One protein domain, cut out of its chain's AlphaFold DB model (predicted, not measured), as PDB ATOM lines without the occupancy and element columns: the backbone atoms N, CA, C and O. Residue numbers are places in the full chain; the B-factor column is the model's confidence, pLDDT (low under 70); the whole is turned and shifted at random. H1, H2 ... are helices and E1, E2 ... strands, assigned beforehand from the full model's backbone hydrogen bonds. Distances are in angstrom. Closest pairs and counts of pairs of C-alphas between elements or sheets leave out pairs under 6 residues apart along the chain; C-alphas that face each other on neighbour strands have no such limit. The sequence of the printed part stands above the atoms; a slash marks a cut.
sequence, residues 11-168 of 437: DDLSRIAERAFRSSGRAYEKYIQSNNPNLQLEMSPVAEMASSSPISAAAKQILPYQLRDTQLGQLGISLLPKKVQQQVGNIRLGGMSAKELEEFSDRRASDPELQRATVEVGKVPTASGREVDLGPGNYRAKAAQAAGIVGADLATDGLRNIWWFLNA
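This is residues 11 to 168 of the 437 residues of an uncharacterized protein of Euryarchaeota archaeon (UniProt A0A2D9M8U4). A body of short helices is gathered loosely round H4, with the longest helix, H9, and H1 side by side at one end of it; at the other end of the longest axis a helical hairpin of H5 and H6 is set off as an arm. H3 and H10 form an antiparallel pair on one side of the body, H2, H7 and H8 lie on the other side, and a tiny two-stranded hairpin, E1 and E2, sits by H1. The 158 printed residues hold ten named helices and two named strands, in the order H1 to H8, E1, E2, H9, H10; the sheet, E1 - E2, is antiparallel, and the class is mostly helix. The whole is compact, with a radius of gyration of the C-alphas of 17.1 A and spans of 55 by 39 by 33 A, the arm making the length.

H1, residues 11 to 21, begins at C-alpha 11 (6.348, -27.537, -9.823) and is 14.8 A long. H2 is residues 27 to 35, H3 45 to 52 and H4 54 to 62. H5 is residues 71 to 78 and H6 82 to 89, from C-alpha 82 (30.596, 21.238, -10.420). H7, residues 98 to 110, measures 18.3 A; H8 is residues 112 to 117. E1 is residues 123 to 125 and E2 131 to 133. H9, residues 139 to 156, measures 25.6 A, and H10, residues 158 to 166, ends at C-alpha 166 (11.974, 3.784, -29.666).

H4 is the hub. Its residue Pro 54 has its C-alpha 5.5 A from that of Asp 153 where H4 touches residues 149 to 153 of H9. H1 touches H9, C-alphas 21 and 148 being closest at 4.2 A, the same way at a steep tilt of 37 degrees, only just past shallow. H3 touches H10 at a shallow tilt of 29 degrees, opposite ways, C-alphas 52 and 158 closest at 5.8 A. H2 touches H8, C-alphas 27 and 117 closest at 5.8 A. In the hairpin of E1 and E2, N 124 and O 132 are 3.1 A apart, within hydrogen-bond range. H5 and H6, a hairpin, touch at C-alphas 77 and 85, 5.3 A; both are apart from H4 and H7, for instance. Every O i to N i+4 pair is within hydrogen-bond range in H1, H2, H3, H5, H7, H8, H9 and H10, against 4 of 5 in H4 and 2 of 4 in H6.

The C-alphas farthest apart, of Asp 11 and Pro 81, are 55.5 A apart. The printed part has no cut and no long link. Residues 34 to 39 stand free. Mean pLDDT of the printed part is 82.0; 30 residues are under 70, among them 37 to 46 and 157 to 167.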
ATOM      1  N   ASP A  11       7.591 -28.219 -10.194       91.31
ATOM      2  CA  ASP A  11       6.348 -27.537  -9.823       91.31
ATOM      3  C   ASP A  11       6.620 -26.166  -9.193       91.31
ATOM      4  O   ASP A  11       5.916 -25.196  -9.476       91.31
ATOM      5  N   ASP A  12       7.674 -26.039  -8.384       91.19
ATOM      6  CA  ASP A  12       8.126 -24.761  -7.828       91.19
ATOM      7  C   ASP A  12       8.529 -23.796  -8.940       91.19
ATOM      8  O   ASP A  12       8.069 -22.654  -8.980       91.19
ATOM      9  N   LEU A  13       9.345 -24.267  -9.886       91.06
ATOM     10  CA  LEU A  13       9.782 -23.463 -11.027       91.06
ATOM     11  C   LEU A  13       8.599 -23.054 -11.913       91.06
ATOM     12  O   LEU A  13       8.525 -21.899 -12.332       91.06
ATOM     13  N   SER A  14       7.654 -23.967 -12.144       85.62
ATOM     14  CA  SER A  14       6.429 -23.696 -12.898       85.62
ATOM     15  C   SER A  14       5.585 -22.612 -12.224       85.62
ATOM     16  O   SER A  14       5.241 -21.620 -12.863       85.62
ATOM     17  N   ARG A  15       5.345 -22.713 -10.908       91.06
ATOM     18  CA  ARG A  15       4.590 -21.700 -10.145       91.06
ATOM     19  C   ARG A  15       5.255 -20.328 -10.168       91.06
ATOM     20  O   ARG A  15       4.567 -19.314 -10.279       91.06
ATOM     21  N   ILE A  16       6.584 -20.283 -10.073       91.31
ATOM     22  CA  ILE A  16       7.354 -19.036 -10.157       91.31
ATOM     23  C   ILE A  16       7.195 -18.402 -11.541       91.31
ATOM     24  O   ILE A  16       6.896 -17.209 -11.637       91.31
ATOM     25  N   ALA A  17       7.360 -19.195 -12.602       85.25
ATOM     26  CA  ALA A  17       7.207 -18.731 -13.975       85.25
ATOM     27  C   ALA A  17       5.767 -18.287 -14.269       85.25
ATOM     28  O   ALA A  17       5.563 -17.219 -14.833       85.25
ATOM     29  N   GLU A  18       4.762 -19.046 -13.833       86.75
ATOM     30  CA  GLU A  18       3.347 -18.722 -14.013       86.75
ATOM     31  C   GLU A  18       2.956 -17.440 -13.269       86.75
ATOM     32  O   GLU A  18       2.273 -16.574 -13.823       86.75
ATOM     33  N   ARG A  19       3.418 -17.273 -12.024       91.75
ATOM     34  CA  ARG A  19       3.200 -16.032 -11.272       91.75
ATOM     35  C   ARG A  19       3.809 -14.844 -12.001       91.75
ATOM     36  O   ARG A  19       3.157 -13.810 -12.132       91.75
ATOM     37  N   ALA A  20       5.034 -15.001 -12.487       90.00
ATOM     38  CA  ALA A  20       5.696 -13.972 -13.264       90.00
ATOM     39  C   ALA A  20       4.974 -13.671 -14.589       90.00
ATOM     40  O   ALA A  20       4.823 -12.505 -14.952       90.00
ATOM     41  N   PHE A  21       4.444 -14.704 -15.246       85.75
ATOM     42  CA  PHE A  21       3.679 -14.607 -16.487       85.75
ATOM     43  C   PHE A  21       2.373 -13.814 -16.333       85.75
ATOM     44  O   PHE A  21       1.999 -13.033 -17.201       85.75
ATOM     45  N   ARG A  22       1.674 -13.989 -15.206       90.62
ATOM     46  CA  ARG A  22       0.407 -13.294 -14.916       90.62
ATOM     47  C   ARG A  22       0.589 -11.841 -14.465       90.62
ATOM     48  O   ARG A  22      -0.401 -11.136 -14.271       90.62
ATOM     49  N   SER A  23       1.826 -11.398 -14.253       91.00
ATOM     50  CA  SER A  23       2.098 -10.049 -13.772       91.00
ATOM     51  C   SER A  23       1.817  -8.989 -14.835       91.00
ATOM     52  O   SER A  23       2.013  -9.194 -16.032       91.00
ATOM     53  N   SER A  24       1.361  -7.825 -14.386       91.12
ATOM     54  CA  SER A  24       1.133  -6.657 -15.220       91.12
ATOM     55  C   SER A  24       1.992  -5.514 -14.719       91.12
ATOM     56  O   SER A  24       1.917  -5.136 -13.549       91.12
ATOM     57  N   GLY A  25       2.751  -4.897 -15.624       84.06
ATOM     58  CA  GLY A  25       3.512  -3.705 -15.272       84.06
ATOM     59  C   GLY A  25       2.623  -2.542 -14.806       84.06
ATOM     60  O   GLY A  25       3.099  -1.740 -14.018       84.06
ATOM     61  N   ARG A  26       1.336  -2.503 -15.213       89.94
ATOM     62  CA  ARG A  26       0.363  -1.432 -14.901       89.94
ATOM     63  C   ARG A  26      -0.319  -1.573 -13.548       89.94
ATOM     64  O   ARG A  26      -0.986  -0.638 -13.103       89.94
ATOM     65  N   ALA A  27      -0.268  -2.758 -12.945       91.81
ATOM     66  CA  ALA A  27      -1.067  -3.049 -11.759       91.81
ATOM     67  C   ALA A  27      -0.670  -2.157 -10.576       91.81
ATOM     68  O   ALA A  27      -1.545  -1.661  -9.870       91.81
ATOM     69  N   TYR A  28       0.625  -1.867 -10.424       91.75
ATOM     70  CA  TYR A  28       1.096  -0.968  -9.376       91.75
ATOM     71  C   TYR A  28       0.681   0.484  -9.609       91.75
ATOM     72  O   TYR A  28       0.176   1.119  -8.687       91.75
ATOM     73  N   GLU A  29       0.814   1.021 -10.829       87.31
ATOM     74  CA  GLU A  29       0.385   2.404 -11.065       87.31
ATOM     75  C   GLU A  29      -1.133   2.569 -10.902       87.31
ATOM     76  O   GLU A  29      -1.570   3.565 -10.328       87.31
ATOM     77  N   LYS A  30      -1.932   1.576 -11.319       88.75
ATOM     78  CA  LYS A  30      -3.385   1.562 -11.071       88.75
ATOM     79  C   LYS A  30      -3.715   1.529  -9.580       88.75
ATOM     80  O   LYS A  30      -4.603   2.260  -9.155       88.75
ATOM     81  N   TYR A  31      -2.990   0.731  -8.797       90.56
ATOM     82  CA  TYR A  31      -3.147   0.681  -7.344       90.56
ATOM     83  C   TYR A  31      -2.819   2.031  -6.687       90.56
ATOM     84  O   TYR A  31      -3.552   2.505  -5.820       90.56
ATOM     85  N   ILE A  32      -1.738   2.694  -7.108       86.69
ATOM     86  CA  ILE A  32      -1.388   4.021  -6.584       86.69
ATOM     87  C   ILE A  32      -2.458   5.055  -6.958       86.69
ATOM     88  O   ILE A  32      -2.814   5.877  -6.116       86.69
ATOM     89  N   GLN A  33      -2.997   4.999  -8.180       82.56
ATOM     90  CA  GLN A  33      -4.088   5.875  -8.623       82.56
ATOM     91  C   GLN A  33      -5.382   5.640  -7.833       82.56
ATOM     92  O   GLN A  33      -6.022   6.599  -7.416       82.56
ATOM     93  N   SER A  34      -5.772   4.384  -7.591       82.62
ATOM     94  CA  SER A  34      -7.016   4.074  -6.875       82.62
ATOM     95  C   SER A  34      -6.972   4.479  -5.403       82.62
ATOM     96  O   SER A  34      -7.992   4.883  -4.851       82.62
ATOM     97  N   ASN A  35      -5.798   4.394  -4.771       81.62
ATOM     98  CA  ASN A  35      -5.614   4.733  -3.358       81.62
ATOM     99  C   ASN A  35      -5.324   6.215  -3.106       81.62
ATOM    100  O   ASN A  35      -5.279   6.642  -1.956       81.62
ATOM    101  N   ASN A  36      -5.145   7.008  -4.161       78.06
ATOM    102  CA  ASN A  36      -4.941   8.442  -4.053       78.06
ATOM    103  C   ASN A  36      -5.938   9.153  -4.977       78.06
ATOM    104  O   ASN A  36      -5.566   9.531  -6.087       78.06
ATOM    105  N   PRO A  37      -7.198   9.359  -4.545       61.22
ATOM    106  CA  PRO A  37      -8.238   9.952  -5.390       61.22
ATOM    107  C   PRO A  37      -7.881  11.361  -5.889       61.22
ATOM    108  O   PRO A  37      -8.362  11.773  -6.944       61.22
ATOM    109  N   ASN A  38      -6.997  12.060  -5.170       60.84
ATOM    110  CA  ASN A  38      -6.474  13.372  -5.552       60.84
ATOM    111  C   ASN A  38      -5.324  13.276  -6.575       60.84
ATOM    112  O   ASN A  38      -5.104  14.201  -7.347       60.84
ATOM    113  N   LEU A  39      -4.619  12.140  -6.659       65.06
ATOM    114  CA  LEU A  39      -3.605  11.897  -7.684       65.06
ATOM    115  C   LEU A  39      -4.265  11.337  -8.948       65.06
ATOM    116  O   LEU A  39      -4.212  10.140  -9.240       65.06
ATOM    117  N   GLN A  40      -4.799  12.231  -9.780       60.22
ATOM    118  CA  GLN A  40      -5.073  11.923 -11.186       60.22
ATOM    119  C   GLN A  40      -3.745  11.834 -11.957       60.22
ATOM    120  O   GLN A  40      -3.393  12.687 -12.774       60.22
ATOM    121  N   LEU A  41      -2.957  10.796 -11.665       62.81
ATOM    122  CA  LEU A  41      -1.738  10.467 -12.397       62.81
ATOM    123  C   LEU A  41      -2.120   9.929 -13.776       62.81
ATOM    124  O   LEU A  41      -1.974   8.739 -14.035       62.81
ATOM    125  N   GLU A  42      -2.584  10.773 -14.692       61.84
ATOM    126  CA  GLU A  42      -2.613  10.358 -16.089       61.84
ATOM    127  C   GLU A  42      -1.167  10.097 -16.519       61.84
ATOM    128  O   GLU A  42      -0.347  11.014 -16.627       61.84
ATOM    129  N   MET A  43      -0.819   8.829 -16.726       64.81
ATOM    130  CA  MET A  43       0.478   8.473 -17.282       64.81
ATOM    131  C   MET A  43       0.574   9.081 -18.683       64.81
ATOM    132  O   MET A  43      -0.369   9.023 -19.466       64.81
ATOM    133  N   SER A  44       1.714   9.693 -19.026       66.94
ATOM    134  CA  SER A  44       1.966  10.023 -20.437       66.94
ATOM    135  C   SER A  44       1.815   8.750 -21.285       66.94
ATOM    136  O   SER A  44       2.157   7.691 -20.761       66.94
ATOM    137  N   PRO A  45       1.407   8.814 -22.567       64.19
ATOM    138  CA  PRO A  45       1.277   7.613 -23.401       64.19
ATOM    139  C   PRO A  45       2.526   6.730 -23.361       64.19
ATOM    140  O   PRO A  45       2.440   5.514 -23.298       64.19
ATOM    141  N   VAL A  46       3.699   7.353 -23.270       64.12
ATOM    142  CA  VAL A  46       4.969   6.640 -23.131       64.12
ATOM    143  C   VAL A  46       5.114   5.956 -21.785       64.12
ATOM    144  O   VAL A  46       5.535   4.812 -21.724       64.12
ATOM    145  N   ALA A  47       4.780   6.647 -20.698       71.94
ATOM    146  CA  ALA A  47       4.777   6.042 -19.373       71.94
ATOM    147  C   ALA A  47       3.763   4.893 -19.303       71.94
ATOM    148  O   ALA A  47       4.060   3.895 -18.664       71.94
ATOM    149  N   GLU A  48       2.632   5.007 -20.004       77.75
ATOM    150  CA  GLU A  48       1.591   3.984 -20.114       77.75
ATOM    151  C   GLU A  48       2.029   2.768 -20.953       77.75
ATOM    152  O   GLU A  48       1.653   1.633 -20.654       77.75
ATOM    153  N   MET A  49       2.828   2.994 -22.001       72.50
ATOM    154  CA  MET A  49       3.457   1.946 -22.818       72.50
ATOM    155  C   MET A  49       4.626   1.280 -22.081       72.50
ATOM    156  O   MET A  49       4.784   0.063 -22.086       72.50
ATOM    157  N   ALA A  50       5.442   2.076 -21.394       75.19
ATOM    158  CA  ALA A  50       6.527   1.577 -20.567       75.19
ATOM    159  C   ALA A  50       5.987   0.809 -19.356       75.19
ATOM    160  O   ALA A  50       6.610  -0.155 -18.934       75.19
ATOM    161  N   SER A  51       4.842   1.196 -18.789       83.06
ATOM    162  CA  SER A  51       4.194   0.436 -17.718       83.06
ATOM    163  C   SER A  51       3.362  -0.735 -18.229       83.06
ATOM    164  O   SER A  51       3.117  -1.653 -17.464       83.06
ATOM    165  N   SER A  52       2.959  -0.796 -19.506       84.19
ATOM    166  CA  SER A  52       2.307  -2.012 -20.029       84.19
ATOM    167  C   SER A  52       3.237  -3.215 -20.117       84.19
ATOM    168  O   SER A  52       2.742  -4.332 -20.062       84.19
ATOM    169  N   SER A  53       4.550  -3.001 -20.230       85.62
ATOM    170  CA  SER A  53       5.549  -4.066 -20.371       85.62
ATOM    171  C   SER A  53       5.990  -4.621 -19.005       85.62
ATOM    172  O   SER A  53       6.587  -3.884 -18.211       85.62
ATOM    173  N   PRO A  54       5.769  -5.919 -18.720       86.50
ATOM    174  CA  PRO A  54       6.321  -6.587 -17.540       86.50
ATOM    175  C   PRO A  54       7.854  -6.543 -17.492       86.50
ATOM    176  O   PRO A  54       8.425  -6.346 -16.420       86.50
ATOM    177  N   ILE A  55       8.533  -6.641 -18.646       80.94
ATOM    178  CA  ILE A  55       9.998  -6.506 -18.725       80.94
ATOM    179  C   ILE A  55      10.435  -5.109 -18.293       80.94
ATOM    180  O   ILE A  55      11.372  -4.978 -17.513       80.94
ATOM    181  N   SER A  56       9.756  -4.062 -18.758       82.12
ATOM    182  CA  SER A  56      10.041  -2.691 -18.334       82.12
ATOM    183  C   SER A  56       9.798  -2.508 -16.834       82.12
ATOM    184  O   SER A  56      10.641  -1.931 -16.151       82.12
ATOM    185  N   ALA A  57       8.709  -3.051 -16.278       89.31
ATOM    186  CA  ALA A  57       8.446  -2.999 -14.838       89.31
ATOM    187  C   ALA A  57       9.534  -3.706 -14.007       89.31
ATOM    188  O   ALA A  57       9.956  -3.173 -12.981       89.31
ATOM    189  N   ALA A  58      10.033  -4.855 -14.469       90.62
ATOM    190  CA  ALA A  58      11.169  -5.543 -13.858       90.62
ATOM    191  C   ALA A  58      12.475  -4.749 -14.022       90.62
ATOM    192  O   ALA A  58      13.234  -4.587 -13.069       90.62
ATOM    193  N   ALA A  59      12.713  -4.179 -15.205       86.56
ATOM    194  CA  ALA A  59      13.875  -3.344 -15.476       86.56
ATOM    195  C   ALA A  59      13.901  -2.110 -14.569       86.56
ATOM    196  O   ALA A  59      14.956  -1.799 -14.037       86.56
ATOM    197  N   LYS A  60      12.763  -1.450 -14.303       89.88
ATOM    198  CA  LYS A  60      12.689  -0.329 -13.346       89.88
ATOM    199  C   LYS A  60      13.204  -0.710 -11.950       89.88
ATOM    200  O   LYS A  60      13.745   0.143 -11.265       89.88
ATOM    201  N   GLN A  61      13.058  -1.958 -11.515       93.44
ATOM    202  CA  GLN A  61      13.516  -2.388 -10.185       93.44
ATOM    203  C   GLN A  61      15.031  -2.627 -10.126       93.44
ATOM    204  O   GLN A  61      15.631  -2.525  -9.062       93.44
ATOM    205  N   ILE A  62      15.646  -2.946 -11.267       89.31
ATOM    206  CA  ILE A  62      17.077  -3.268 -11.378       89.31
ATOM    207  C   ILE A  62      17.879  -2.040 -11.818       89.31
ATOM    208  O   ILE A  62      19.031  -1.855 -11.424       89.31
ATOM    209  N   LEU A  63      17.288  -1.223 -12.690       85.31
ATOM    210  CA  LEU A  63      17.944  -0.065 -13.259       85.31
ATOM    211  C   LEU A  63      18.207   0.981 -12.169       85.31
ATOM    212  O   LEU A  63      17.390   1.177 -11.272       85.31
ATOM    213  N   PRO A  64      19.330   1.702 -12.274       85.25
ATOM    214  CA  PRO A  64      19.640   2.830 -11.404       85.25
ATOM    215  C   PRO A  64      18.538   3.897 -11.467       85.25
ATOM    216  O   PRO A  64      17.989   4.196 -12.534       85.25
ATOM    217  N   TYR A  65      18.237   4.527 -10.333       88.94
ATOM    218  CA  TYR A  65      17.269   5.621 -10.281       88.94
ATOM    219  C   TYR A  65      17.805   6.869 -10.980       88.94
ATOM    220  O   TYR A  65      17.109   7.484 -11.792       88.94
ATOM    221  N   GLN A  66      19.050   7.234 -10.687       89.12
ATOM    222  CA  GLN A  66      19.741   8.403 -11.214       89.12
ATOM    223  C   GLN A  66      21.068   8.026 -11.865       89.12
ATOM    224  O   GLN A  66      21.685   7.013 -11.544       89.12
ATOM    225  N   LEU A  67      21.553   8.882 -12.763       70.56
ATOM    226  CA  LEU A  67      22.842   8.685 -13.422       70.56
ATOM    227  C   LEU A  67      23.987   8.581 -12.407       70.56
ATOM    228  O   LEU A  67      24.866   7.735 -12.565       70.56
ATOM    229  N   ARG A  68      23.942   9.370 -11.326       89.38
ATOM    230  CA  ARG A  68      24.932   9.302 -10.237       89.38
ATOM    231  C   ARG A  68      24.923   7.988  -9.450       89.38
ATOM    232  O   ARG A  68      25.869   7.743  -8.713       89.38
ATOM    233  N   ASP A  69      23.893   7.161  -9.595       86.56
ATOM    234  CA  ASP A  69      23.820   5.859  -8.925       86.56
ATOM    235  C   ASP A  69      24.586   4.783  -9.719       86.56
ATOM    236  O   ASP A  69      24.752   3.658  -9.259       86.56
ATOM    237  N   THR A  70      25.089   5.123 -10.913       83.12
ATOM    238  CA  THR A  70      25.908   4.233 -11.748       83.12
ATOM    239  C   THR A  70      27.387   4.575 -11.651       83.12
ATOM    240  O   THR A  70      27.754   5.747 -11.636       83.12
ATOM    241  N   GLN A  71      28.257   3.563 -11.689       77.75
ATOM    242  CA  GLN A  71      29.712   3.771 -11.726       77.75
ATOM    243  C   GLN A  71      30.146   4.581 -12.960       77.75
ATOM    244  O   GLN A  71      30.906   5.540 -12.845       77.75
ATOM    245  N   LEU A  72      29.601   4.249 -14.139       53.19
ATOM    246  CA  LEU A  72      29.857   4.984 -15.385       53.19
ATOM    247  C   LEU A  72      29.351   6.428 -15.320       53.19
ATOM    248  O   LEU A  72      30.028   7.345 -15.780       53.19
ATOM    249  N   GLY A  73      28.176   6.644 -14.733       67.44
ATOM    250  CA  GLY A  73      27.619   7.974 -14.547       67.44
ATOM    251  C   GLY A  73      28.444   8.803 -13.573       67.44
ATOM    252  O   GLY A  73      28.746   9.942 -13.896       67.44
ATOM    253  N   GLN A  74      28.890   8.247 -12.444       82.62
ATOM    254  CA  GLN A  74      29.802   8.932 -11.517       82.62
ATOM    255  C   GLN A  74      31.111   9.334 -12.200       82.62
ATOM    256  O   GLN A  74      31.545  10.478 -12.059       82.62
ATOM    257  N   LEU A  75      31.690   8.431 -12.998       72.12
ATOM    258  CA  LEU A  75      32.892   8.706 -13.778       72.12
ATOM    259  C   LEU A  75      32.653   9.848 -14.779       72.12
ATOM    260  O   LEU A  75      33.378  10.837 -14.756       72.12
ATOM    261  N   GLY A  76      31.591   9.780 -15.585       61.59
ATOM    262  CA  GLY A  76      31.250  10.835 -16.546       61.59
ATOM    263  C   GLY A  76      30.903  12.176 -15.888       61.59
ATOM    264  O   GLY A  76      31.331  13.227 -16.359       61.59
ATOM    265  N   ILE A  77      30.180  12.154 -14.766       78.38
ATOM    266  CA  ILE A  77      29.832  13.343 -13.978       78.38
ATOM    267  C   ILE A  77      31.095  13.986 -13.406       78.38
ATOM    268  O   ILE A  77      31.207  15.206 -13.444       78.38
ATOM    269  N   SER A  78      32.059  13.202 -12.918       84.56
ATOM    270  CA  SER A  78      33.285  13.737 -12.311       84.56
ATOM    271  C   SER A  78      34.113  14.607 -13.266       84.56
ATOM    272  O   SER A  78      34.787  15.532 -12.817       84.56
ATOM    273  N   LEU A  79      33.988  14.375 -14.578       76.94
ATOM    274  CA  LEU A  79      34.662  15.138 -15.633       76.94
ATOM    275  C   LEU A  79      33.982  16.483 -15.950       76.94
ATOM    276  O   LEU A  79      34.559  17.319 -16.644       76.94
ATOM    277  N   LEU A  80      32.757  16.714 -15.468       74.81
ATOM    278  CA  LEU A  80      31.992  17.934 -15.743       74.81
ATOM    279  C   LEU A  80      32.259  19.025 -14.690       74.81
ATOM    280  O   LEU A  80      32.565  18.715 -13.539       74.81
ATOM    281  N   PRO A  81      32.064  20.321 -15.007       92.00
ATOM    282  CA  PRO A  81      32.124  21.391 -14.008       92.00
ATOM    283  C   PRO A  81      31.099  21.189 -12.882       92.00
ATOM    284  O   PRO A  81      29.951  20.847 -13.163       92.00
ATOM    285  N   LYS A  82      31.448  21.484 -11.616       89.19
ATOM    286  CA  LYS A  82      30.596  21.238 -10.420       89.19
ATOM    287  C   LYS A  82      29.128  21.680 -10.565       89.19
ATOM    288  O   LYS A  82      28.225  20.976 -10.121       89.19
ATOM    289  N   LYS A  83      28.872  22.820 -11.221       80.75
ATOM    290  CA  LYS A  83      27.508  23.332 -11.479       80.75
ATOM    291  C   LYS A  83      26.682  22.411 -12.392       80.75
ATOM    292  O   LYS A  83      25.470  22.314 -12.231       80.75
ATOM    293  N   VAL A  84      27.337  21.737 -13.335       73.81
ATOM    294  CA  VAL A  84      26.733  20.785 -14.279       73.81
ATOM    295  C   VAL A  84      26.627  19.397 -13.646       73.81
ATOM    296  O   VAL A  84      25.638  18.707 -13.881       73.81
ATOM    297  N   GLN A  85      27.574  19.020 -12.778       83.44
ATOM    298  CA  GLN A  85      27.585  17.715 -12.107       83.44
ATOM    299  C   GLN A  85      26.274  17.409 -11.382       83.44
ATOM    300  O   GLN A  85      25.710  16.335 -11.561       83.44
ATOM    301  N   GLN A  86      25.749  18.364 -10.610       81.19
ATOM    302  CA  GLN A  86      24.478  18.178  -9.904       81.19
ATOM    303  C   GLN A  86      23.291  18.040 -10.865       81.19
ATOM    304  O   GLN A  86      22.370  17.266 -10.615       81.19
ATOM    305  N   GLN A  87      23.295  18.778 -11.976       74.69
ATOM    306  CA  GLN A  87      22.203  18.725 -12.946       74.69
ATOM    307  C   GLN A  87      22.201  17.407 -13.721       74.69
ATOM    308  O   GLN A  87      21.139  16.813 -13.892       74.69
ATOM    309  N   VAL A  88      23.382  16.950 -14.145       64.38
ATOM    310  CA  VAL A  88      23.575  15.705 -14.896       64.38
ATOM    311  C   VAL A  88      23.435  14.486 -13.985       64.38
ATOM    312  O   VAL A  88      22.776  13.518 -14.347       64.38
ATOM    313  N   GLY A  89      23.949  14.555 -12.758       73.25
ATOM    314  CA  GLY A  89      23.841  13.471 -11.785       73.25
ATOM    315  C   GLY A  89      22.423  13.177 -11.329       73.25
ATOM    316  O   GLY A  89      22.105  12.020 -11.082       73.25
ATOM    317  N   ASN A  90      21.553  14.190 -11.300       80.88
ATOM    318  CA  ASN A  90      20.141  14.032 -10.951       80.88
ATOM    319  C   ASN A  90      19.258  13.612 -12.143       80.88
ATOM    320  O   ASN A  90      18.032  13.547 -11.996       80.88
ATOM    321  N   ILE A  91      19.838  13.346 -13.323       68.50
ATOM    322  CA  ILE A  91      19.094  12.782 -14.455       68.50
ATOM    323  C   ILE A  91      18.614  11.393 -14.052       68.50
ATOM    324  O   ILE A  91      19.416  10.525 -13.714       68.50
ATOM    325  N   ARG A  92      17.295  11.193 -14.076       78.00
ATOM    326  CA  ARG A  92      16.689   9.904 -13.754       78.00
ATOM    327  C   ARG A  92      16.851   8.948 -14.928       78.00
ATOM    328  O   ARG A  92      16.538   9.321 -16.056       78.00
ATOM    329  N   LEU A  93      17.290   7.726 -14.651       72.00
ATOM    330  CA  LEU A  93      17.497   6.678 -15.657       72.00
ATOM    331  C   LEU A  93      16.311   5.712 -15.772       72.00
ATOM    332  O   LEU A  93      16.365   4.745 -16.524       72.00
ATOM    333  N   GLY A  94      15.217   6.001 -15.064       76.44
ATOM    334  CA  GLY A  94      13.978   5.229 -15.135       76.44
ATOM    335  C   GLY A  94      13.877   4.103 -14.110       76.44
ATOM    336  O   GLY A  94      12.806   3.517 -14.011       76.44
ATOM    337  N   GLY A  95      14.928   3.846 -13.323       88.25
ATOM    338  CA  GLY A  95      14.861   2.961 -12.164       88.25
ATOM    339  C   GLY A  95      13.916   3.456 -11.064       88.25
ATOM    340  O   GLY A  95      13.478   4.607 -11.094       88.25
ATOM    341  N   MET A  96      13.623   2.603 -10.084       92.06
ATOM    342  CA  MET A  96      13.005   2.964  -8.807       92.06
ATOM    343  C   MET A  96      14.097   3.382  -7.822       92.06
ATOM    344  O   MET A  96      15.157   2.763  -7.748       92.06
ATOM    345  N   SER A  97      13.858   4.441  -7.053       92.12
ATOM    346  CA  SER A  97      14.696   4.737  -5.886       92.12
ATOM    347  C   SER A  97      14.536   3.650  -4.819       92.12
ATOM    348  O   SER A  97      13.513   2.973  -4.777       92.12
ATOM    349  N   ALA A  98      15.509   3.517  -3.911       91.56
ATOM    350  CA  ALA A  98      15.430   2.544  -2.814       91.56
ATOM    351  C   ALA A  98      14.133   2.688  -1.995       91.56
ATOM    352  O   ALA A  98      13.476   1.696  -1.712       91.56
ATOM    353  N   LYS A  99      13.715   3.932  -1.720       92.94
ATOM    354  CA  LYS A  99      12.450   4.236  -1.037       92.94
ATOM    355  C   LYS A  99      11.218   3.833  -1.856       92.94
ATOM    356  O   LYS A  99      10.251   3.344  -1.293       92.94
ATOM    357  N   GLU A 100      11.227   4.055  -3.173       90.62
ATOM    358  CA  GLU A 100      10.118   3.638  -4.049       90.62
ATOM    359  C   GLU A 100      10.023   2.107  -4.150       90.62
ATOM    360  O   GLU A 100       8.917   1.583  -4.242       90.62
ATOM    361  N   LEU A 101      11.159   1.401  -4.118       94.25
ATOM    362  CA  LEU A 101      11.208  -0.062  -4.119       94.25
ATOM    363  C   LEU A 101      10.742  -0.651  -2.778       94.25
ATOM    364  O   LEU A 101       9.997  -1.626  -2.769       94.25
ATOM    365  N   GLU A 102      11.135  -0.038  -1.660       94.88
ATOM    366  CA  GLU A 102      10.645  -0.381  -0.320       94.88
ATOM    367  C   GLU A 102       9.129  -0.165  -0.222       94.88
ATOM    368  O   GLU A 102       8.402  -1.095   0.109       94.88
ATOM    369  N   GLU A 103       8.631   1.005  -0.647       94.00
ATOM    370  CA  GLU A 103       7.191   1.279  -0.701       94.00
ATOM    371  C   GLU A 103       6.469   0.261  -1.600       94.00
ATOM    372  O   GLU A 103       5.430  -0.271  -1.220       94.00
ATOM    373  N   PHE A 104       7.025  -0.073  -2.768       95.31
ATOM    374  CA  PHE A 104       6.470  -1.107  -3.645       95.31
ATOM    375  C   PHE A 104       6.375  -2.473  -2.945       95.31
ATOM    376  O   PHE A 104       5.317  -3.106  -2.997       95.31
ATOM    377  N   SER A 105       7.437  -2.899  -2.257       95.38
ATOM    378  CA  SER A 105       7.469  -4.141  -1.473       95.38
ATOM    379  C   SER A 105       6.422  -4.132  -0.355       95.38
ATOM    380  O   SER A 105       5.645  -5.080  -0.231       95.38
ATOM    381  N   ASP A 106       6.347  -3.055   0.426       95.06
ATOM    382  CA  ASP A 106       5.416  -2.931   1.550       95.06
ATOM    383  C   ASP A 106       3.959  -2.959   1.084       95.06
ATOM    384  O   ASP A 106       3.123  -3.668   1.653       95.06
ATOM    385  N   ARG A 107       3.647  -2.252  -0.010       94.75
ATOM    386  CA  ARG A 107       2.303  -2.266  -0.603       94.75
ATOM    387  C   ARG A 107       1.927  -3.665  -1.077       94.75
ATOM    388  O   ARG A 107       0.827  -4.121  -0.772       94.75
ATOM    389  N   ARG A 108       2.834  -4.374  -1.761       94.62
ATOM    390  CA  ARG A 108       2.615  -5.772  -2.180       94.62
ATOM    391  C   ARG A 108       2.430  -6.706  -0.990       94.62
ATOM    392  O   ARG A 108       1.602  -7.604  -1.061       94.62
ATOM    393  N   ALA A 109       3.170  -6.502   0.097       93.31
ATOM    394  CA  ALA A 109       3.005  -7.290   1.314       93.31
ATOM    395  C   ALA A 109       1.643  -7.037   1.988       93.31
ATOM    396  O   ALA A 109       1.065  -7.959   2.560       93.31
ATOM    397  N   SER A 110       1.127  -5.806   1.900       93.94
ATOM    398  CA  SER A 110      -0.163  -5.414   2.483       93.94
ATOM    399  C   SER A 110      -1.389  -5.779   1.635       93.94
ATOM    400  O   SER A 110      -2.478  -5.926   2.184       93.94
ATOM    401  N   ASP A 111      -1.229  -5.942   0.317       94.56
ATOM    402  CA  ASP A 111      -2.327  -6.170  -0.625       94.56
ATOM    403  C   ASP A 111      -2.105  -7.460  -1.451       94.56
ATOM    404  O   ASP A 111      -1.297  -7.479  -2.389       94.56
ATOM    405  N   PRO A 112      -2.861  -8.542  -1.163       93.12
ATOM    406  CA  PRO A 112      -2.768  -9.803  -1.896       93.12
ATOM    407  C   PRO A 112      -3.154  -9.724  -3.382       93.12
ATOM    408  O   PRO A 112      -2.746 -10.583  -4.166       93.12
ATOM    409  N   GLU A 113      -3.980  -8.764  -3.805       92.44
ATOM    410  CA  GLU A 113      -4.287  -8.532  -5.223       92.44
ATOM    411  C   GLU A 113      -3.128  -7.854  -5.933       92.44
ATOM    412  O   GLU A 113      -2.702  -8.330  -6.988       92.44
ATOM    413  N   LEU A 114      -2.558  -6.811  -5.332       94.19
ATOM    414  CA  LEU A 114      -1.377  -6.153  -5.878       94.19
ATOM    415  C   LEU A 114      -0.209  -7.138  -5.971       94.19
ATOM    416  O   LEU A 114       0.450  -7.216  -7.009       94.19
ATOM    417  N   GLN A 115       0.003  -7.945  -4.930       94.38
ATOM    418  CA  GLN A 115       0.993  -9.017  -4.937       94.38
ATOM    419  C   GLN A 115       0.746  -9.999  -6.089       94.38
ATOM    420  O   GLN A 115       1.701 -10.454  -6.719       94.38
ATOM    421  N   ARG A 116      -0.522 -10.356  -6.357       91.12
ATOM    422  CA  ARG A 116      -0.943 -11.252  -7.453       91.12
ATOM    423  C   ARG A 116      -0.708 -10.663  -8.830       91.12
ATOM    424  O   ARG A 116      -0.301 -11.392  -9.730       91.12
ATOM    425  N   ALA A 117      -0.945  -9.369  -8.973       92.88
ATOM    426  CA  ALA A 117      -0.891  -8.668 -10.240       92.88
ATOM    427  C   ALA A 117       0.498  -8.097 -10.570       92.88
ATOM    428  O   ALA A 117       0.692  -7.588 -11.671       92.88
ATOM    429  N   THR A 118       1.473  -8.173  -9.660       95.06
ATOM    430  CA  THR A 118       2.824  -7.617  -9.843       95.06
ATOM    431  C   THR A 118       3.912  -8.606  -9.437       95.06
ATOM    432  O   THR A 118       3.677  -9.552  -8.686       95.06
ATOM    433  N   VAL A 119       5.131  -8.364  -9.912       95.44
ATOM    434  CA  VAL A 119       6.324  -9.142  -9.565       95.44
ATOM    435  C   VAL A 119       7.389  -8.211  -9.026       95.44
ATOM    436  O   VAL A 119       7.653  -7.165  -9.621       95.44
ATOM    437  N   GLU A 120       8.026  -8.627  -7.940       96.62
ATOM    438  CA  GLU A 120       9.264  -8.028  -7.463       96.62
ATOM    439  C   GLU A 120      10.440  -8.937  -7.820       96.62
ATOM    440  O   GLU A 120      10.444 -10.138  -7.530       96.62
ATOM    441  N   VAL A 121      11.415  -8.375  -8.527       95.38
ATOM    442  CA  VAL A 121      12.568  -9.109  -9.036       95.38
ATOM    443  C   VAL A 121      13.359  -9.648  -7.857       95.38
ATOM    444  O   VAL A 121      13.799  -8.902  -6.988       95.38
ATOM    445  N   GLY A 122      13.561 -10.962  -7.843       94.81
ATOM    446  CA  GLY A 122      14.245 -11.621  -6.741       94.81
ATOM    447  C   GLY A 122      13.343 -11.995  -5.568       94.81
ATOM    448  O   GLY A 122      13.863 -12.600  -4.648       94.81
ATOM    449  N   LYS A 123      12.026 -11.755  -5.600       95.88
ATOM    450  CA  LYS A 123      11.074 -12.342  -4.640       95.88
ATOM    451  C   LYS A 123      10.122 -13.303  -5.322       95.88
ATOM    452  O   LYS A 123       9.616 -13.021  -6.405       95.88
ATOM    453  N   VAL A 124       9.858 -14.443  -4.692       93.50
ATOM    454  CA  VAL A 124       8.971 -15.466  -5.263       93.50
ATOM    455  C   VAL A 124       7.983 -16.019  -4.251       93.50
ATOM    456  O   VAL A 124       8.317 -16.116  -3.068       93.50
ATOM    457  N   PRO A 125       6.774 -16.409  -4.694       89.62
ATOM    458  CA  PRO A 125       5.793 -17.007  -3.808       89.62
ATOM    459  C   PRO A 125       6.251 -18.396  -3.356       89.62
ATOM    460  O   PRO A 125       6.708 -19.219  -4.146       89.62
ATOM    461  N   THR A 126       6.076 -18.673  -2.072       87.75
ATOM    462  CA  THR A 126       6.157 -20.022  -1.503       87.75
ATOM    463  C   THR A 126       4.815 -20.740  -1.652       87.75
ATOM    464  O   THR A 126       3.794 -20.116  -1.945       87.75
ATOM    465  N   ALA A 127       4.770 -22.044  -1.357       83.06
ATOM    466  CA  ALA A 127       3.514 -22.802  -1.302       83.06
ATOM    467  C   ALA A 127       2.476 -22.200  -0.329       83.06
ATOM    468  O   ALA A 127       1.280 -22.388  -0.515       83.06
ATOM    469  N   SER A 128       2.928 -21.440   0.676       84.62
ATOM    470  CA  SER A 128       2.062 -20.734   1.630       84.62
ATOM    471  C   SER A 128       1.468 -19.425   1.091       84.62
ATOM    472  O   SER A 128       0.744 -18.739   1.805       84.62
ATOM    473  N   GLY A 129       1.823 -19.024  -0.134       82.81
ATOM    474  CA  GLY A 129       1.449 -17.740  -0.729       82.81
ATOM    475  C   GLY A 129       2.296 -16.552  -0.261       82.81
ATOM    476  O   GLY A 129       2.246 -15.496  -0.883       82.81
ATOM    477  N   ARG A 130       3.122 -16.711   0.785       88.06
ATOM    478  CA  ARG A 130       4.088 -15.685   1.210       88.06
ATOM    479  C   ARG A 130       5.257 -15.607   0.242       88.06
ATOM    480  O   ARG A 130       5.751 -16.650  -0.186       88.06
ATOM    481  N   GLU A 131       5.722 -14.401  -0.046       91.69
ATOM    482  CA  GLU A 131       6.925 -14.192  -0.846       91.69
ATOM    483  C   GLU A 131       8.187 -14.262   0.009       91.69
ATOM    484  O   GLU A 131       8.183 -13.888   1.182       91.69
ATOM    485  N   VAL A 132       9.261 -14.768  -0.586       93.38
ATOM    486  CA  VAL A 132      10.581 -14.860   0.041       93.38
ATOM    487  C   VAL A 132      11.661 -14.407  -0.930       93.38
ATOM    488  O   VAL A 132      11.531 -14.593  -2.144       93.38
ATOM    489  N   ASP A 133      12.730 -13.831  -0.386       94.56
ATOM    490  CA  ASP A 133      13.870 -13.364  -1.166       94.56
ATOM    491  C   ASP A 133      14.697 -14.529  -1.724       94.56
ATOM    492  O   ASP A 133      15.172 -15.426  -1.019       94.56
ATOM    493  N   LEU A 134      14.933 -14.470  -3.028       88.50
ATOM    494  CA  LEU A 134      15.867 -15.296  -3.765       88.50
ATOM    495  C   LEU A 134      17.282 -14.804  -3.472       88.50
ATOM    496  O   LEU A 134      17.857 -13.997  -4.210       88.50
ATOM    497  N   GLY A 135      17.864 -15.352  -2.405       88.12
ATOM    498  CA  GLY A 135      19.276 -15.170  -2.078       88.12
ATOM    499  C   GLY A 135      20.225 -15.456  -3.263       88.12
ATOM    500  O   GLY A 135      19.814 -15.977  -4.310       88.12
ATOM    501  N   PRO A 136      21.520 -15.121  -3.132       84.50
ATOM    502  CA  PRO A 136      22.472 -15.096  -4.247       84.50
ATOM    503  C   PRO A 136      22.640 -16.418  -5.030       84.50
ATOM    504  O   PRO A 136      23.018 -16.350  -6.193       84.50
ATOM    505  N   GLY A 137      22.277 -17.585  -4.482       86.50
ATOM    506  CA  GLY A 137      22.436 -18.897  -5.141       86.50
ATOM    507  C   GLY A 137      21.217 -19.463  -5.892       86.50
ATOM    508  O   GLY A 137      21.329 -20.505  -6.531       86.50
ATOM    509  N   ASN A 138      20.047 -18.816  -5.853       91.81
ATOM    510  CA  ASN A 138      18.801 -19.393  -6.388       91.81
ATOM    511  C   ASN A 138      18.605 -19.163  -7.901       91.81
ATOM    512  O   ASN A 138      17.578 -18.638  -8.343       91.81
ATOM    513  N   TYR A 139      19.591 -19.538  -8.718       89.75
ATOM    514  CA  TYR A 139      19.604 -19.237 -10.156       89.75
ATOM    515  C   TYR A 139      18.425 -19.843 -10.922       89.75
ATOM    516  O   TYR A 139      17.886 -19.192 -11.812       89.75
ATOM    517  N   ARG A 140      17.978 -21.052 -10.554       86.56
ATOM    518  CA  ARG A 140      16.849 -21.723 -11.222       86.56
ATOM    519  C   ARG A 140      15.535 -20.968 -11.011       86.56
ATOM    520  O   ARG A 140      14.815 -20.734 -11.975       86.56
ATOM    521  N   ALA A 141      15.264 -20.509  -9.787       91.62
ATOM    522  CA  ALA A 141      14.097 -19.674  -9.498       91.62
ATOM    523  C   ALA A 141      14.167 -18.315 -10.204       91.62
ATOM    524  O   ALA A 141      13.177 -17.880 -10.787       91.62
ATOM    525  N   LYS A 142      15.339 -17.661 -10.209       90.62
ATOM    526  CA  LYS A 142      15.537 -16.394 -10.936       90.62
ATOM    527  C   LYS A 142      15.304 -16.571 -12.436       90.62
ATOM    528  O   LYS A 142      14.633 -15.748 -13.048       90.62
ATOM    529  N   ALA A 143      15.803 -17.664 -13.014       81.12
ATOM    530  CA  ALA A 143      15.585 -18.004 -14.415       81.12
ATOM    531  C   ALA A 143      14.101 -18.269 -14.715       81.12
ATOM    532  O   ALA A 143      13.593 -17.762 -15.710       81.12
ATOM    533  N   ALA A 144      13.390 -18.990 -13.843       84.44
ATOM    534  CA  ALA A 144      11.950 -19.212 -13.980       84.44
ATOM    535  C   ALA A 144      11.150 -17.900 -13.901       84.44
ATOM    536  O   ALA A 144      10.284 -17.654 -14.740       84.44
ATOM    537  N   GLN A 145      11.477 -17.018 -12.950       93.56
ATOM    538  CA  GLN A 145      10.848 -15.700 -12.823       93.56
ATOM    539  C   GLN A 145      11.102 -14.848 -14.075       93.56
ATOM    540  O   GLN A 145      10.170 -14.271 -14.631       93.56
ATOM    541  N   ALA A 146      12.349 -14.807 -14.556       81.06
ATOM    542  CA  ALA A 146      12.712 -14.093 -15.776       81.06
ATOM    543  C   ALA A 146      11.981 -14.650 -17.008       81.06
ATOM    544  O   ALA A 146      11.452 -13.874 -17.801       81.06
ATOM    545  N   ALA A 147      11.889 -15.976 -17.141       72.06
ATOM    546  CA  ALA A 147      11.151 -16.624 -18.222       72.06
ATOM    547  C   ALA A 147       9.662 -16.246 -18.203       72.06
ATOM    548  O   ALA A 147       9.102 -15.923 -19.249       72.06
ATOM    549  N   GLY A 148       9.041 -16.208 -17.020       74.12
ATOM    550  CA  GLY A 148       7.664 -15.746 -16.862       74.12
ATOM    551  C   GLY A 148       7.474 -14.278 -17.253       74.12
ATOM    552  O   GLY A 148       6.564 -13.975 -18.020       74.12
ATOM    553  N   ILE A 149       8.361 -13.378 -16.808       81.94
ATOM    554  CA  ILE A 149       8.330 -11.948 -17.177       81.94
ATOM    555  C   ILE A 149       8.440 -11.775 -18.700       81.94
ATOM    556  O   ILE A 149       7.685 -11.003 -19.293       81.94
ATOM    557  N   VAL A 150       9.358 -12.503 -19.344       68.06
ATOM    558  CA  VAL A 150       9.535 -12.452 -20.804       68.06
ATOM    559  C   VAL A 150       8.315 -13.010 -21.532       68.06
ATOM    560  O   VAL A 150       7.841 -12.396 -22.485       68.06
ATOM    561  N   GLY A 151       7.762 -14.130 -21.062       66.38
ATOM    562  CA  GLY A 151       6.534 -14.699 -21.614       66.38
ATOM    563  C   GLY A 151       5.345 -13.738 -21.515       66.38
ATOM    564  O   GLY A 151       4.626 -13.563 -22.499       66.38
ATOM    565  N   ALA A 152       5.170 -13.072 -20.368       71.06
ATOM    566  CA  ALA A 152       4.112 -12.081 -20.147       71.06
ATOM    567  C   ALA A 152       4.212 -10.908 -21.127       71.06
ATOM    568  O   ALA A 152       3.215 -10.422 -21.664       71.06
ATOM    569  N   ASP A 153       5.435 -10.441 -21.363       70.31
ATOM    570  CA  ASP A 153       5.693  -9.319 -22.249       70.31
ATOM    571  C   ASP A 153       5.435  -9.662 -23.720       70.31
ATOM    572  O   ASP A 153       4.785  -8.888 -24.422       70.31
ATOM    573  N   LEU A 154       5.841 -10.857 -24.162       55.84
ATOM    574  CA  LEU A 154       5.529 -11.360 -25.503       55.84
ATOM    575  C   LEU A 154       4.019 -11.538 -25.709       55.84
ATOM    576  O   LEU A 154       3.505 -11.190 -26.769       55.84
ATOM    577  N   ALA A 155       3.304 -12.044 -24.699       63.41
ATOM    578  CA  ALA A 155       1.857 -12.235 -24.761       63.41
ATOM    579  C   ALA A 155       1.077 -10.909 -24.790       63.41
ATOM    580  O   ALA A 155       0.010 -10.835 -25.395       63.41
ATOM    581  N   THR A 156       1.606  -9.858 -24.155       74.19
ATOM    582  CA  THR A 156       0.980  -8.522 -24.110       74.19
ATOM    583  C   THR A 156       1.514  -7.552 -25.172       74.19
ATOM    584  O   THR A 156       1.084  -6.399 -25.218       74.19
ATOM    585  N   ASP A 157       2.434  -8.003 -26.032       67.81
ATOM    586  CA  ASP A 157       3.146  -7.198 -27.037       67.81
ATOM    587  C   ASP A 157       3.852  -5.955 -26.443       67.81
ATOM    588  O   ASP A 157       4.003  -4.909 -27.088       67.81
ATOM    589  N   GLY A 158       4.278  -6.054 -25.178       69.88
ATOM    590  CA  GLY A 158       4.799  -4.944 -24.379       69.88
ATOM    591  C   GLY A 158       6.071  -4.329 -24.968       69.88
ATOM    592  O   GLY A 158       6.107  -3.132 -25.272       69.88
ATOM    593  N   LEU A 159       7.111  -5.138 -25.191       62.62
ATOM    594  CA  LEU A 159       8.365  -4.672 -25.781       62.62
ATOM    595  C   LEU A 159       8.243  -4.298 -27.254       62.62
ATOM    596  O   LEU A 159       8.995  -3.434 -27.695       62.62
ATOM    597  N   ARG A 160       7.324  -4.883 -28.032       61.81
ATOM    598  CA  ARG A 160       7.141  -4.473 -29.434       61.81
ATOM    599  C   ARG A 160       6.565  -3.066 -29.517       61.81
ATOM    600  O   ARG A 160       7.034  -2.266 -30.322       61.81
ATOM    601  N   ASN A 161       5.615  -2.736 -28.643       64.00
ATOM    602  CA  ASN A 161       5.106  -1.376 -28.485       64.00
ATOM    603  C   ASN A 161       6.230  -0.400 -28.105       64.00
ATOM    604  O   ASN A 161       6.355   0.666 -28.712       64.00
ATOM    605  N   ILE A 162       7.111  -0.786 -27.175       62.78
ATOM    606  CA  ILE A 162       8.303   0.001 -26.817       62.78
ATOM    607  C   ILE A 162       9.298   0.084 -27.986       62.78
ATOM    608  O   ILE A 162       9.893   1.131 -28.206       62.78
ATOM    609  N   TRP A 163       9.473  -0.972 -28.775       52.84
ATOM    610  CA  TRP A 163      10.379  -0.999 -29.923       52.84
ATOM    611  C   TRP A 163       9.897  -0.080 -31.051       52.84
ATOM    612  O   TRP A 163      10.678   0.721 -31.559       52.84
ATOM    613  N   TRP A 164       8.603  -0.114 -31.388       64.12
ATOM    614  CA  TRP A 164       7.994   0.836 -32.326       64.12
ATOM    615  C   TRP A 164       8.129   2.276 -31.834       64.12
ATOM    616  O   TRP A 164       8.446   3.176 -32.610       64.12
ATOM    617  N   PHE A 165       7.953   2.476 -30.530       62.66
ATOM    618  CA  PHE A 165       8.130   3.763 -29.878       62.66
ATOM    619  C   PHE A 165       9.576   4.271 -29.954       62.66
ATOM    620  O   PHE A 165       9.815   5.408 -30.353       62.66
ATOM    621  N   LEU A 166      10.556   3.432 -29.615       54.50
ATOM    622  CA  LEU A 166      11.974   3.784 -29.666       54.50
ATOM    623  C   LEU A 166      12.453   3.981 -31.111       54.50
ATOM    624  O   LEU A 166      13.285   4.843 -31.354       54.50
ATOM    625  N   ASN A 167      11.879   3.291 -32.096       59.28
ATOM    626  CA  ASN A 167      12.183   3.524 -33.514       59.28
ATOM    627  C   ASN A 167      11.572   4.806 -34.101       59.28
ATOM    628  O   ASN A 167      11.824   5.145 -35.266       59.28
ATOM    629  N   ALA A 168      10.789   5.546 -33.318       70.19
ATOM    630  CA  ALA A 168      10.295   6.864 -33.667       70.19
ATOM    631  C   ALA A 168      11.058   7.910 -32.836       70.19
ATOM    632  O   ALA A 168      10.707   8.162 -31.684       70.19
TER     633      ALA A 168